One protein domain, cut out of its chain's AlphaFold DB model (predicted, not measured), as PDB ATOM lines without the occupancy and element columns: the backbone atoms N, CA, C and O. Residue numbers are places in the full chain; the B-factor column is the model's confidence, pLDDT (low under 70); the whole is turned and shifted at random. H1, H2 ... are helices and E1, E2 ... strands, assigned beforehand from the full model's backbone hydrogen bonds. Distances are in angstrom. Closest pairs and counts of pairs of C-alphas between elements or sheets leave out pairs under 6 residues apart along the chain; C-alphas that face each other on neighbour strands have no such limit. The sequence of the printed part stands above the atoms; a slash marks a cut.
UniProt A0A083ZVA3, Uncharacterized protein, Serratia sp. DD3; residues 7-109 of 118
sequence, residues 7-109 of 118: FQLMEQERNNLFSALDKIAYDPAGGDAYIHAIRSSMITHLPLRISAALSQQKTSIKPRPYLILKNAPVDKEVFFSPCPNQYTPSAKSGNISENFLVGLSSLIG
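Overview. This is residues 7 to 109 of the 118 residues of an uncharacterized protein of Serratia sp. DD3 (UniProt A0A083ZVA3). H1 and H2 fold back on each other as a helical hairpin, only partly side by side, and H4 crosses them at about a right angle, packing on the middle of H2 and the last turn of H1. H3 slants in to meet H4 where both end, making a V, while a long loop, residues 71 to 95, swings away from the other end of H4 before returning to it. The printed part has 103 residues, with four named helices and one named strand in the order H1, H2, H3, E1, H4; it is mostly helix, and E1 pairs with no named strand. It is compact, with a radius of gyration of the C-alphas of 14.5 A, and spans 41 by 30 by 27 A.

Arrangement. Begin at residues 7 to 8, which make a short parallel pairing with residues 69 to 70 of the strand E1, residues 68 to 70. Go on to H1, residues 11 to 21, and past a short link to H2, residues 32 to 45: the two touch and form a helical hairpin, running opposite ways at a shallow tilt of 20 degrees. Look for their closest C-alphas at Leu 17 and His 45, 5.8 A apart. A tight link of two residues leads to H3, residues 48 to 59, which is close to but not clearly touching H2; the closest C-alphas, those of Ile 43 and Ser 51, are 7.5 A apart. Past E1, a long link brings you to H4, residues 96 to 108, the hub, which touches H1, H2 and H3. H4 and H2 are about perpendicular, at 86 degrees, with the C-alphas of Ile 38 and Gly 103 closest at 5.6 A. H4 touches H1 with its residues 96 to 100 alone, at 90 degrees, and the closest C-alphas, those of Leu 21 and Ile 96, are 6.3 A apart. H3 touches H4 between residues 54 to 58 of H3 and residues 107 to 108 of H4 alone, at a steep tilt of 49 degrees, the same way; the closest C-alphas, those of Lys 58 and Ile 108, are 5.7 A apart. H1 and H3 are apart, E1 and H4 are apart, and H3 and E1 are only just apart, with 8.4 A between their closest C-alphas. In H1, H2, H3 and H4 every O i to N i+4 pair is within hydrogen-bond range.

Along the chain. Find C-alpha 11 at (26.888, 27.605, -44.399); from there H1 runs 15.2 A to Leu 21. H2 goes from Asp 32 to His 45, 19.9 A, and is the longest helix by residues. H3 covers 16.3 A from Leu 48 at (32.498, 27.530, -30.206) to Thr 59. E1 takes you 6.3 A from Ile 68 to Lys 70. H4 starts at Ile 96 and ends 18.7 A away at C-alpha 108, at (26.741, 15.937, -23.508).

Size, cuts and confidence. The two C-alphas farthest apart are those of Ile 61 and Phe 79, 42.4 A, while the first and last printed C-alphas, of Phe 7 and Gly 109, are 19.9 A apart. The link from E1 to H4 is long, 25 residues, and its C-alphas lie 7 to 23 A from the mean of all C-alphas. The printed part runs from residue 7 to residue 109 and has no cut. The mean pLDDT of the printed part is 94.3, and no printed residue is under 70.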
ATOM      1  N   PHE A   7      20.526  28.304 -32.138       95.94
ATOM      2  CA  PHE A   7      21.851  28.427 -32.724       95.94
ATOM      3  C   PHE A   7      21.771  28.122 -34.216       95.94
ATOM      4  O   PHE A   7      21.553  26.989 -34.635       95.94
ATOM      5  N   GLN A   8      21.948  29.154 -35.029       96.38
ATOM      6  CA  GLN A   8      22.028  29.028 -36.479       96.38
ATOM      7  C   GLN A   8      23.453  28.659 -36.882       96.38
ATOM      8  O   GLN A   8      24.360  29.433 -36.586       96.38
ATOM      9  N   LEU A   9      23.662  27.529 -37.562       97.62
ATOM     10  CA  LEU A   9      24.928  27.254 -38.241       97.62
ATOM     11  C   LEU A   9      25.012  28.068 -39.535       97.62
ATOM     12  O   LEU A   9      24.074  28.084 -40.344       97.62
ATOM     13  N   MET A  10      26.144  28.733 -39.733       97.88
ATOM     14  CA  MET A  10      26.494  29.348 -41.009       97.88
ATOM     15  C   MET A  10      26.781  28.256 -42.040       97.88
ATOM     16  O   MET A  10      27.155  27.137 -41.686       97.88
ATOM     17  N   GLU A  11      26.644  28.575 -43.324       98.00
ATOM     18  CA  GLU A  11      26.888  27.605 -44.399       98.00
ATOM     19  C   GLU A  11      28.294  27.009 -44.336       98.00
ATOM     20  O   GLU A  11      28.444  25.796 -44.439       98.00
ATOM     21  N   GLN A  12      29.311  27.835 -44.070       98.06
ATOM     22  CA  GLN A  12      30.685  27.358 -43.923       98.06
ATOM     23  C   GLN A  12      30.836  26.371 -42.758       98.06
ATOM     24  O   GLN A  12      31.506  25.352 -42.894       98.06
ATOM     25  N   GLU A  13      30.195  26.642 -41.620       98.25
ATOM     26  CA  GLU A  13      30.256  25.770 -40.441       98.25
ATOM     27  C   GLU A  13      29.556  24.439 -40.703       98.25
ATOM     28  O   GLU A  13      30.102  23.381 -40.396       98.25
ATOM     29  N   ARG A  14      28.373  24.490 -41.328       98.19
ATOM     30  CA  ARG A  14      27.638  23.302 -41.766       98.19
ATOM     31  C   ARG A  14      28.479  22.469 -42.734       98.19
ATOM     32  O   ARG A  14      28.577  21.263 -42.552       98.19
ATOM     33  N   ASN A  15      29.090  23.096 -43.739       98.12
ATOM     34  CA  ASN A  15      29.876  22.401 -44.761       98.12
ATOM     35  C   ASN A  15      31.170  21.800 -44.183       98.12
ATOM     36  O   ASN A  15      31.563  20.697 -44.569       98.12
ATOM     37  N   ASN A  16      31.808  22.486 -43.227       97.81
ATOM     38  CA  ASN A  16      32.967  21.966 -42.502       97.81
ATOM     39  C   ASN A  16      32.593  20.736 -41.668       97.81
ATOM     40  O   ASN A  16      33.264  19.711 -41.764       97.81
ATOM     41  N   LEU A  17      31.499  20.812 -40.901       97.88
ATOM     42  CA  LEU A  17      30.983  19.675 -40.137       97.88
ATOM     43  C   LEU A  17      30.594  18.512 -41.046       97.88
ATOM     44  O   LEU A  17      30.990  17.385 -40.772       97.88
ATOM     45  N   PHE A  18      29.885  18.785 -42.144       98.31
ATOM     46  CA  PHE A  18      29.553  17.777 -43.150       98.31
ATOM     47  C   PHE A  18      30.824  17.057 -43.614       98.31
ATOM     48  O   PHE A  18      30.936  15.846 -43.472       98.31
ATOM     49  N   SER A  19      31.820  17.810 -44.087       97.94
ATOM     50  CA  SER A  19      33.054  17.249 -44.650       97.94
ATOM     51  C   SER A  19      33.881  16.465 -43.628       97.94
ATOM     52  O   SER A  19      34.636  15.566 -43.998       97.94
ATOM     53  N   ALA A  20      33.786  16.823 -42.347       98.06
ATOM     54  CA  ALA A  20      34.466  16.126 -41.266       98.06
ATOM     55  C   ALA A  20      33.738  14.835 -40.858       98.06
ATOM     56  O   ALA A  20      34.395  13.831 -40.583       98.06
ATOM     57  N   LEU A  21      32.402  14.845 -40.836       98.00
ATOM     58  CA  LEU A  21      31.576  13.696 -40.453       98.00
ATOM     59  C   LEU A  21      31.403  12.674 -41.585       98.00
ATOM     60  O   LEU A  21      31.292  11.487 -41.295       98.00
ATOM     61  N   ASP A  22      31.440  13.102 -42.850       96.94
ATOM     62  CA  ASP A  22      31.342  12.234 -44.042       96.94
ATOM     63  C   ASP A  22      32.519  11.250 -44.153       96.94
ATOM     64  O   ASP A  22      32.415  10.179 -44.741       96.94
ATOM     65  N   LYS A  23      33.656  11.590 -43.537       96.56
ATOM     66  CA  LYS A  23      34.858  10.741 -43.501       96.56
ATOM     67  C   LYS A  23      34.758   9.591 -42.500       96.56
ATOM     68  O   LYS A  23      35.649   8.744 -42.469       96.56
ATOM     69  N   ILE A  24      33.734   9.584 -41.650       97.50
ATOM     70  CA  ILE A  24      33.579   8.608 -40.576       97.50
ATOM     71  C   ILE A  24      32.501   7.613 -40.991       97.50
ATOM     72  O   ILE A  24      31.333   7.971 -41.145       97.50
ATOM     73  N   ALA A  25      32.888   6.349 -41.159       95.44
ATOM     74  CA  ALA A  25      31.927   5.281 -41.397       95.44
ATOM     75  C   ALA A  25      30.997   5.146 -40.184       95.44
ATOM     76  O   ALA A  25      31.467   5.048 -39.050       95.44
ATOM     77  N   TYR A  26      29.688   5.157 -40.429       94.12
ATOM     78  CA  TYR A  26      28.692   4.973 -39.382       94.12
ATOM     79  C   TYR A  26      28.745   3.544 -38.841       94.12
ATOM     80  O   TYR A  26      28.637   2.588 -39.611       94.12
ATOM     81  N   ASP A  27      28.885   3.412 -37.523       93.69
ATOM     82  CA  ASP A  27      28.803   2.134 -36.824       93.69
ATOM     83  C   ASP A  27      27.525   2.081 -35.964       93.69
ATOM     84  O   ASP A  27      27.462   2.723 -34.909       93.69
ATOM     85  N   PRO A  28      26.501   1.307 -36.372       89.31
ATOM     86  CA  PRO A  28      25.262   1.170 -35.609       89.31
ATOM     87  C   PRO A  28      25.446   0.416 -34.282       89.31
ATOM     88  O   PRO A  28      24.584   0.522 -33.407       89.31
ATOM     89  N   ALA A  29      26.538  -0.335 -34.109       90.19
ATOM     90  CA  ALA A  29      26.867  -0.982 -32.841       90.19
ATOM     91  C   ALA A  29      27.509  -0.010 -31.837       90.19
ATOM     92  O   ALA A  29      27.573  -0.323 -30.650       90.19
ATOM     93  N   GLY A  30      27.943   1.173 -32.290       91.44
ATOM     94  CA  GLY A  30      28.519   2.202 -31.428       91.44
ATOM     95  C   GLY A  30      29.895   1.838 -30.869       91.44
ATOM     96  O   GLY A  30      30.170   2.152 -29.715       91.44
ATOM     97  N   GLY A  31      30.755   1.176 -31.649       94.00
ATOM     98  CA  GLY A  31      32.082   0.765 -31.194       94.00
ATOM     99  C   GLY A  31      32.974   1.933 -30.751       94.00
ATOM    100  O   GLY A  31      32.899   3.044 -31.282       94.00
ATOM    101  N   ASP A  32      33.878   1.667 -29.806       95.00
ATOM    102  CA  ASP A  32      34.718   2.690 -29.162       95.00
ATOM    103  C   ASP A  32      35.519   3.540 -30.157       95.00
ATOM    104  O   ASP A  32      35.605   4.761 -30.016       95.00
ATOM    105  N   ALA A  33      36.079   2.913 -31.197       96.75
ATOM    106  CA  ALA A  33      36.843   3.612 -32.228       96.75
ATOM    107  C   ALA A  33      35.978   4.616 -33.008       96.75
ATOM    108  O   ALA A  33      36.423   5.730 -33.293       96.75
ATOM    109  N   TYR A  34      34.733   4.242 -33.309       97.25
ATOM    110  CA  TYR A  34      33.761   5.101 -33.977       97.25
ATOM    111  C   TYR A  34      33.340   6.267 -33.072       97.25
ATOM    112  O   TYR A  34      33.420   7.426 -33.488       97.25
ATOM    113  N   ILE A  35      32.987   5.988 -31.811       97.12
ATOM    114  CA  ILE A  35      32.608   7.026 -30.840       97.12
ATOM    115  C   ILE A  35      33.757   8.008 -30.609       97.12
ATOM    116  O   ILE A  35      33.540   9.223 -30.615       97.12
ATOM    117  N   HIS A  36      34.986   7.511 -30.462       97.12
ATOM    118  CA  HIS A  36      36.169   8.351 -30.321       97.12
ATOM    119  C   HIS A  36      36.374   9.239 -31.556       97.12
ATOM    120  O   HIS A  36      36.501  10.456 -31.415       97.12
ATOM    121  N   ALA A  37      36.353   8.663 -32.764       98.06
ATOM    122  CA  ALA A  37      36.535   9.414 -34.008       98.06
ATOM    123  C   ALA A  37      35.484  10.522 -34.176       98.06
ATOM    124  O   ALA A  37      35.829  11.665 -34.493       98.06
ATOM    125  N   ILE A  38      34.212  10.210 -33.905       97.88
ATOM    126  CA  ILE A  38      33.125  11.189 -33.946       97.88
ATOM    127  C   ILE A  38      33.337  12.291 -32.916       97.88
ATOM    128  O   ILE A  38      33.280  13.470 -33.267       97.88
ATOM    129  N   ARG A  39      33.591  11.934 -31.653       97.19
ATOM    130  CA  ARG A  39      33.750  12.906 -30.570       97.19
ATOM    131  C   ARG A  39      34.902  13.863 -30.867       97.19
ATOM    132  O   ARG A  39      34.727  15.075 -30.754       97.19
ATOM    133  N   SER A  40      36.048  13.342 -31.312       97.69
ATOM    134  CA  SER A  40      37.191  14.160 -31.734       97.69
ATOM    135  C   SER A  40      36.818  15.098 -32.883       97.69
ATOM    136  O   SER A  40      37.076  16.297 -32.796       97.69
ATOM    137  N   SER A  41      36.152  14.584 -33.922       98.06
ATOM    138  CA  SER A  41      35.718  15.392 -35.067       98.06
ATOM    139  C   SER A  41      34.777  16.527 -34.648       98.06
ATOM    140  O   SER A  41      34.966  17.676 -35.057       98.06
ATOM    141  N   MET A  42      33.821  16.242 -33.762       97.56
ATOM    142  CA  MET A  42      32.880  17.232 -33.240       97.56
ATOM    143  C   MET A  42      33.563  18.299 -32.385       97.56
ATOM    144  O   MET A  42      33.271  19.477 -32.565       97.56
ATOM    145  N   ILE A  43      34.494  17.929 -31.499       95.75
ATOM    146  CA  ILE A  43      35.257  18.902 -30.695       95.75
ATOM    147  C   ILE A  43      36.025  19.871 -31.601       95.75
ATOM    148  O   ILE A  43      36.078  21.065 -31.315       95.75
ATOM    149  N   THR A  44      36.598  19.372 -32.697       97.25
ATOM    150  CA  THR A  44      37.399  20.186 -33.616       97.25
ATOM    151  C   THR A  44      36.557  21.112 -34.497       97.25
ATOM    152  O   THR A  44      36.974  22.239 -34.753       97.25
ATOM    153  N   HIS A  45      35.397  20.659 -34.983       97.56
ATOM    154  CA  HIS A  45      34.666  21.361 -36.049       97.56
ATOM    155  C   HIS A  45      33.373  22.042 -35.589       97.56
ATOM    156  O   HIS A  45      32.831  22.873 -36.322       97.56
ATOM    157  N   LEU A  46      32.850  21.714 -34.404       97.00
ATOM    158  CA  LEU A  46      31.631  22.340 -33.903       97.00
ATOM    159  C   LEU A  46      31.913  23.799 -33.505       97.00
ATOM    160  O   LEU A  46      32.860  24.062 -32.761       97.00
ATOM    161  N   PRO A  47      31.086  24.768 -33.937       97.19
ATOM    162  CA  PRO A  47      31.302  26.163 -33.586       97.19
ATOM    163  C   PRO A  47      31.330  26.404 -32.078       97.19
ATOM    164  O   PRO A  47      30.467  25.906 -31.350       97.19
ATOM    165  N   LEU A  48      32.255  27.259 -31.629       95.25
ATOM    166  CA  LEU A  48      32.498  27.530 -30.206       95.25
ATOM    167  C   LEU A  48      31.227  27.911 -29.434       95.25
ATOM    168  O   LEU A  48      31.026  27.481 -28.304       95.25
ATOM    169  N   ARG A  49      30.331  28.696 -30.045       95.19
ATOM    170  CA  ARG A  49      29.069  29.098 -29.398       95.19
ATOM    171  C   ARG A  49      28.151  27.908 -29.095       95.19
ATOM    172  O   ARG A  49      27.436  27.931 -28.102       95.19
ATOM    173  N   ILE A  50      28.165  26.885 -29.952       95.62
ATOM    174  CA  ILE A  50      27.351  25.681 -29.785       95.62
ATOM    175  C   ILE A  50      28.037  24.757 -28.785       95.62
ATOM    176  O   ILE A  50      27.385  24.301 -27.851       95.62
ATOM    177  N   SER A  51      29.347  24.525 -28.923       94.62
ATOM    178  CA  SER A  51      30.087  23.681 -27.978       94.62
ATOM    179  C   SER A  51      30.025  24.237 -26.554       94.62
ATOM    180  O   SER A  51      29.718  23.488 -25.632       94.62
ATOM    181  N   ALA A  52      30.173  25.552 -26.372       93.19
ATOM    182  CA  ALA A  52      30.000  26.208 -25.078       93.19
ATOM    183  C   ALA A  52      28.584  26.023 -24.511       93.19
ATOM    184  O   ALA A  52      28.437  25.743 -23.322       93.19
ATOM    185  N   ALA A  53      27.542  26.127 -25.345       93.69
ATOM    186  CA  ALA A  53      26.171  25.876 -24.909       93.69
ATOM    187  C   ALA A  53      25.971  24.417 -24.468       93.69
ATOM    188  O   ALA A  53      25.372  24.178 -23.423       93.69
ATOM    189  N   LEU A  54      26.519  23.444 -25.204       94.19
ATOM    190  CA  LEU A  54      26.486  22.028 -24.820       94.19
ATOM    191  C   LEU A  54      27.253  21.767 -23.517       94.19
ATOM    192  O   LEU A  54      26.754  21.067 -22.637       94.19
ATOM    193  N   SER A  55      28.429  22.374 -23.342       92.81
ATOM    194  CA  SER A  55      29.189  22.275 -22.093       92.81
ATOM    195  C   SER A  55      28.420  22.864 -20.909       92.81
ATOM    196  O   SER A  55      28.400  22.254 -19.844       92.81
ATOM    197  N   GLN A  56      27.736  23.998 -21.095       91.81
ATOM    198  CA  GLN A  56      26.860  24.576 -20.068       91.81
ATOM    199  C   GLN A  56      25.691  23.650 -19.721       91.81
ATOM    200  O   GLN A  56      25.329  23.559 -18.552       91.81
ATOM    201  N   GLN A  57      25.121  22.933 -20.695       90.88
ATOM    202  CA  GLN A  57      24.072  21.946 -20.409       90.88
ATOM    203  C   GLN A  57      24.563  20.827 -19.495       90.88
ATOM    204  O   GLN A  57      23.827  20.399 -18.612       90.88
ATOM    205  N   LYS A  58      25.807  20.380 -19.680       89.44
ATOM    206  CA  LYS A  58      26.401  19.301 -18.885       89.44
ATOM    207  C   LYS A  58      26.701  19.713 -17.441       89.44
ATOM    208  O   LYS A  58      26.640  18.875 -16.548       89.44
ATOM    209  N   THR A  59      27.065  20.975 -17.208       91.06
ATOM    210  CA  THR A  59      27.576  21.439 -15.904       91.06
ATOM    211  C   THR A  59      26.598  22.306 -15.113       91.06
ATOM    212  O   THR A  59      26.827  22.550 -13.928       91.06
ATOM    213  N   SER A  60      25.520  22.792 -15.732       89.69
ATOM    214  CA  SER A  60      24.572  23.694 -15.079       89.69
ATOM    215  C   SER A  60      23.682  22.972 -14.065       89.69
ATOM    216  O   SER A  60      23.114  21.923 -14.347       89.69
ATOM    217  N   ILE A  61      23.463  23.615 -12.913       90.12
ATOM    218  CA  ILE A  61      22.442  23.219 -11.924       90.12
ATOM    219  C   ILE A  61      21.022  23.426 -12.488       90.12
ATOM    220  O   ILE A  61      20.075  22.753 -12.091       90.12
ATOM    221  N   LYS A  62      20.868  24.372 -13.423       90.12
ATOM    222  CA  LYS A  62      19.616  24.673 -14.129       90.12
ATOM    223  C   LYS A  62      19.880  24.623 -15.636       90.12
ATOM    224  O   LYS A  62      20.072  25.680 -16.248       90.12
ATOM    225  N   PRO A  63      20.000  23.425 -16.236       90.62
ATOM    226  CA  PRO A  63      20.208  23.314 -17.671       90.62
ATOM    227  C   PRO A  63      19.010  23.910 -18.416       90.62
ATOM    228  O   PRO A  63      17.875  23.903 -17.934       90.62
ATOM    229  N   ARG A  64      19.263  24.443 -19.609       89.75
ATOM    230  CA  ARG A  64      18.205  24.889 -20.514       89.75
ATOM    231  C   ARG A  64      17.343  23.672 -20.866       89.75
ATOM    232  O   ARG A  64      17.899  22.610 -21.150       89.75
ATOM    233  N   PRO A  65      16.011  23.812 -20.926       91.00
ATOM    234  CA  PRO A  65      15.131  22.686 -21.232       91.00
ATOM    235  C   PRO A  65      15.307  22.162 -22.665       91.00
ATOM    236  O   PRO A  65      14.957  21.022 -22.944       91.00
ATOM    237  N   TYR A  66      15.833  22.984 -23.580       93.00
ATOM    238  CA  TYR A  66      16.082  22.614 -24.970       93.00
ATOM    239  C   TYR A  66      17.139  23.517 -25.619       93.00
ATOM    240  O   TYR A  66      17.385  24.639 -25.171       93.00
ATOM    241  N   LEU A  67      17.707  23.035 -26.728       93.88
ATOM    242  CA  LEU A  67      18.490  23.812 -27.690       93.88
ATOM    243  C   LEU A  67      17.972  23.513 -29.101       93.88
ATOM    244  O   LEU A  67      17.605  22.378 -29.394       93.88
ATOM    245  N   ILE A  68      17.955  24.516 -29.979       96.06
ATOM    246  CA  ILE A  68      17.550  24.379 -31.384       96.06
ATOM    247  C   ILE A  68      18.758  24.695 -32.257       96.06
ATOM    248  O   ILE A  68      19.214  25.837 -32.289       96.06
ATOM    249  N   LEU A  69      19.253  23.702 -32.995       96.38
ATOM    250  CA  LEU A  69      20.287  23.898 -34.009       96.38
ATOM    251  C   LEU A  69      19.622  24.044 -35.378       96.38
ATOM    252  O   LEU A  69      18.959  23.126 -35.854       96.38
ATOM    253  N   LYS A  70      19.785  25.204 -36.013       97.56
ATOM    254  CA  LYS A  70      19.284  25.456 -37.369       97.56
ATOM    255  C   LYS A  70      20.395  25.268 -38.391       97.56
ATOM    256  O   LYS A  70      21.544  25.612 -38.115       97.56
ATOM    257  N   ASN A  71      20.023  24.790 -39.581       97.25
ATOM    258  CA  ASN A  71      20.946  24.513 -40.688       97.25
ATOM    259  C   ASN A  71      22.036  23.489 -40.316       97.25
ATOM    260  O   ASN A  71      23.207  23.652 -40.653       97.25
ATOM    261  N   ALA A  72      21.640  22.449 -39.577       97.25
ATOM    262  CA  ALA A  72      22.494  21.313 -39.258       97.25
ATOM    263  C   ALA A  72      22.921  20.555 -40.533       97.25
ATOM    264  O   ALA A  72      22.193  20.586 -41.531       97.25
ATOM    265  N   PRO A  73      24.085  19.882 -40.524       96.88
ATOM    266  CA  PRO A  73      24.478  19.015 -41.625       96.88
ATOM    267  C   PRO A  73      23.528  17.814 -41.703       96.88
ATOM    268  O   PRO A  73      23.222  17.183 -40.694       96.88
ATOM    269  N   VAL A  74      23.072  17.515 -42.915       95.50
ATOM    270  CA  VAL A  74      22.238  16.355 -43.247       95.50
ATOM    271  C   VAL A  74      22.822  15.659 -44.469       95.50
ATOM    272  O   VAL A  74      23.731  16.183 -45.116       95.50
ATOM    273  N   ASP A  75      22.303  14.479 -44.773       96.06
ATOM    274  CA  ASP A  75      22.662  13.726 -45.970       96.06
ATOM    275  C   ASP A  75      22.369  14.529 -47.248       96.06
ATOM    276  O   ASP A  75      21.421  15.314 -47.292       96.06
ATOM    277  N   LYS A  76      23.203  14.354 -48.284       93.50
ATOM    278  CA  LYS A  76      23.098  15.121 -49.541       93.50
ATOM    279  C   LYS A  76      21.747  14.918 -50.215       93.50
ATOM    280  O   LYS A  76      21.177  15.872 -50.734       93.50
ATOM    281  N   GLU A  77      21.254  13.684 -50.196       95.00
ATOM    282  CA  GLU A  77      19.977  13.319 -50.791       95.00
ATOM    283  C   GLU A  77      19.161  12.469 -49.815       95.00
ATOM    284  O   GLU A  77      19.666  11.539 -49.178       95.00
ATOM    285  N   VAL A  78      17.873  12.795 -49.725       92.69
ATOM    286  CA  VAL A  78      16.850  12.005 -49.040       92.69
ATOM    287  C   VAL A  78      15.863  11.566 -50.111       92.69
ATOM    288  O   VAL A  78      15.218  12.405 -50.738       92.69
ATOM    289  N   PHE A  79      15.775  10.259 -50.349       94.00
ATOM    290  CA  PHE A  79      15.006   9.698 -51.458       94.00
ATOM    291  C   PHE A  79      13.534   9.506 -51.095       94.00
ATOM    292  O   PHE A  79      12.652   9.771 -51.907       94.00
ATOM    293  N   PHE A  80      13.259   9.038 -49.876       93.38
ATOM    294  CA  PHE A  80      11.904   8.808 -49.379       93.38
ATOM    295  C   PHE A  80      11.891   8.705 -47.851       93.38
ATOM    296  O   PHE A  80      12.918   8.479 -47.214       93.38
ATOM    297  N   SER A  81      10.710   8.848 -47.248       91.81
ATOM    298  CA  SER A  81      10.513   8.535 -45.832       91.81
ATOM    299  C   SER A  81      10.247   7.035 -45.660       91.81
ATOM    300  O   SER A  81       9.393   6.497 -46.367       91.81
ATOM    301  N   PRO A  82      10.954   6.344 -44.750       90.00
ATOM    302  CA  PRO A  82      10.785   4.910 -44.550       90.00
ATOM    303  C   PRO A  82       9.399   4.576 -43.985       90.00
ATOM    304  O   PRO A  82       8.850   5.322 -43.171       90.00
ATOM    305  N   CYS A  83       8.854   3.422 -44.373       89.75
ATOM    306  CA  CYS A  83       7.676   2.868 -43.713       89.75
ATOM    307  C   CYS A  83       8.029   2.456 -42.272       89.75
ATOM    308  O   CYS A  83       9.102   1.882 -42.048       89.75
ATOM    309  N   PRO A  84       7.138   2.686 -41.289       84.81
ATOM    310  CA  PRO A  84       7.350   2.200 -39.931       84.81
ATOM    311  C   PRO A  84       7.635   0.693 -39.918       84.81
ATOM    312  O   PRO A  84       6.985  -0.070 -40.630       84.81
ATOM    313  N   ASN A  85       8.587   0.263 -39.086       81.25
ATOM    314  CA  ASN A  85       9.008  -1.136 -38.913       81.25
ATOM    315  C   ASN A  85       9.716  -1.789 -40.114       81.25
ATOM    316  O   ASN A  85       9.949  -2.997 -40.087       81.25
ATOM    317  N   GLN A  86      10.103  -1.024 -41.137       85.75
ATOM    318  CA  GLN A  86      10.913  -1.535 -42.239       85.75
ATOM    319  C   GLN A  86      12.318  -0.931 -42.202       85.75
ATOM    320  O   GLN A  86      12.490   0.286 -42.233       85.75
ATOM    321  N   TYR A  87      13.339  -1.788 -42.162       83.25
ATOM    322  CA  TYR A  87      14.721  -1.337 -42.296       83.25
ATOM    323  C   TYR A  87      15.014  -0.994 -43.760       83.25
ATOM    324  O   TYR A  87      15.086  -1.880 -44.611       83.25
ATOM    325  N   THR A  88      15.171   0.296 -44.060       86.44
ATOM    326  CA  THR A  88      15.458   0.799 -45.413       86.44
ATOM    327  C   THR A  88      16.686   1.718 -45.397       86.44
ATOM    328  O   THR A  88      16.541   2.945 -45.408       86.44
ATOM    329  N   PRO A  89      17.910   1.160 -45.387       81.88
ATOM    330  CA  PRO A  89      19.139   1.959 -45.399       81.88
ATOM    331  C   PRO A  89      19.295   2.786 -46.687       81.88
ATOM    332  O   PRO A  89      20.045   3.751 -46.716       81.88
ATOM    333  N   SER A  90      18.545   2.449 -47.740       88.69
ATOM    334  CA  SER A  90      18.486   3.171 -49.014       88.69
ATOM    335  C   SER A  90      17.564   4.395 -49.017       88.69
ATOM    336  O   SER A  90      17.354   4.978 -50.075       88.69
ATOM    337  N   ALA A  91      16.993   4.802 -47.876       92.31
ATOM    338  CA  ALA A  91      16.121   5.981 -47.802       92.31
ATOM    339  C   ALA A  91      16.872   7.309 -48.028       92.31
ATOM    340  O   ALA A  91      16.255   8.338 -48.312       92.31
ATOM    341  N   LYS A  92      18.202   7.297 -47.908       93.75
ATOM    342  CA  LYS A  92      19.069   8.474 -48.010       93.75
ATOM    343  C   LYS A  92      20.480   8.102 -48.459       93.75
ATOM    344  O   LYS A  92      20.860   6.936 -48.427       93.75
ATOM    345  N   SER A  93      21.254   9.099 -48.880       92.56
ATOM    346  CA  SER A  93      22.554   8.907 -49.538       92.56
ATOM    347  C   SER A  93      23.728   8.567 -48.610       92.56
ATOM    348  O   SER A  93      24.833   8.347 -49.099       92.56
ATOM    349  N   GLY A  94      23.548   8.606 -47.288       93.56
ATOM    350  CA  GLY A  94      24.645   8.483 -46.329       93.56
ATOM    351  C   GLY A  94      24.171   8.405 -44.880       93.56
ATOM    352  O   GLY A  94      23.007   8.105 -44.621       93.56
ATOM    353  N   ASN A  95      25.086   8.680 -43.946       95.06
ATOM    354  CA  ASN A  95      24.825   8.620 -42.503       95.06
ATOM    355  C   ASN A  95      25.249   9.896 -41.751       95.06
ATOM    356  O   ASN A  95      25.655   9.858 -40.587       95.06
ATOM    357  N   ILE A  96      25.209  11.049 -42.422       97.19
ATOM    358  CA  ILE A  96      25.629  12.332 -41.837       97.19
ATOM    359  C   ILE A  96      24.757  12.685 -40.643       97.19
ATOM    360  O   ILE A  96      25.266  13.121 -39.610       97.19
ATOM    361  N   SER A  97      23.450  12.478 -40.782       95.31
ATOM    362  CA  SER A  97      22.485  12.793 -39.734       95.31
ATOM    363  C   SER A  97      22.731  11.951 -38.471       95.31
ATOM    364  O   SER A  97      22.726  12.493 -37.367       95.31
ATOM    365  N   GLU A  98      23.023  10.655 -38.608       95.44
ATOM    366  CA  GLU A  98      23.343   9.757 -37.492       95.44
ATOM    367  C   GLU A  98      24.671  10.143 -36.855       95.44
ATOM    368  O   GLU A  98      24.724  10.323 -35.640       95.44
ATOM    369  N   ASN A  99      25.718  10.337 -37.662       97.44
ATOM    370  CA  ASN A  99      27.028  10.753 -37.163       97.44
ATOM    371  C   ASN A  99      26.929  12.081 -36.394       97.44
ATOM    372  O   ASN A  99      27.535  12.242 -35.334       97.44
ATOM    373  N   PHE A 100      26.129  13.030 -36.884       97.62
ATOM    374  CA  PHE A 100      25.911  14.307 -36.212       97.62
ATOM    375  C   PHE A 100      25.173  14.143 -34.876       97.62
ATOM    376  O   PHE A 100      25.593  14.722 -33.871       97.62
ATOM    377  N   LEU A 101      24.112  13.329 -34.827       96.31
ATOM    378  CA  LEU A 101      23.357  13.061 -33.595       96.31
ATOM    379  C   LEU A 101      24.200  12.317 -32.551       96.31
ATOM    380  O   LEU A 101      24.238  12.729 -31.387       96.31
ATOM    381  N   VAL A 102      24.926  11.277 -32.968       96.75
ATOM    382  CA  VAL A 102      25.890  10.568 -32.112       96.75
ATOM    383  C   VAL A 102      26.945  11.552 -31.613       96.75
ATOM    384  O   VAL A 102      27.212  11.619 -30.414       96.75
ATOM    385  N   GLY A 103      27.453  12.406 -32.495       96.69
ATOM    386  CA  GLY A 103      28.374  13.481 -32.161       96.69
ATOM    387  C   GLY A 103      27.880  14.390 -31.049       96.69
ATOM    388  O   GLY A 103      28.550  14.517 -30.025       96.69
ATOM    389  N   LEU A 104      26.694  14.974 -31.204       96.50
ATOM    390  CA  LEU A 104      26.092  15.838 -30.185       96.50
ATOM    391  C   LEU A 104      25.914  15.104 -28.853       96.50
ATOM    392  O   LEU A 104      26.291  15.633 -27.806       96.50
ATOM    393  N   SER A 105      25.386  13.879 -28.890       94.25
ATOM    394  CA  SER A 105      25.179  13.086 -27.675       94.25
ATOM    395  C   SER A 105      26.494  12.767 -26.958       94.25
ATOM    396  O   SER A 105      26.550  12.896 -25.739       94.25
ATOM    397  N   SER A 106      27.572  12.489 -27.704       94.69
ATOM    398  CA  SER A 106      28.911  12.194 -27.168       94.69
ATOM    399  C   SER A 106      29.591  13.387 -26.483       94.69
ATOM    400  O   SER A 106      30.552  13.194 -25.733       94.69
ATOM    401  N   LEU A 107      29.128  14.617 -26.749       94.25
ATOM    402  CA  LEU A 107      29.608  15.837 -26.087       94.25
ATOM    403  C   LEU A 107      28.852  16.129 -24.783       94.25
ATOM    404  O   LEU A 107      29.418  16.726 -23.865       94.25
ATOM    405  N   ILE A 108      27.585  15.720 -24.693       92.12
ATOM    406  CA  ILE A 108      26.741  15.937 -23.508       92.12
ATOM    407  C   ILE A 108      26.909  14.783 -22.507       92.12
ATOM    408  O   ILE A 108      26.998  15.018 -21.302       92.12
ATOM    409  N   GLY A 109      27.009  13.551 -23.000       91.06
ATOM    410  CA  GLY A 109      27.139  12.326 -22.217       91.06
ATOM    411  C   GLY A 109      27.622  11.168 -23.089       91.06
ATOM    412  O   GLY A 109      28.519  11.350 -23.912       91.06
TER     413      GLY A 109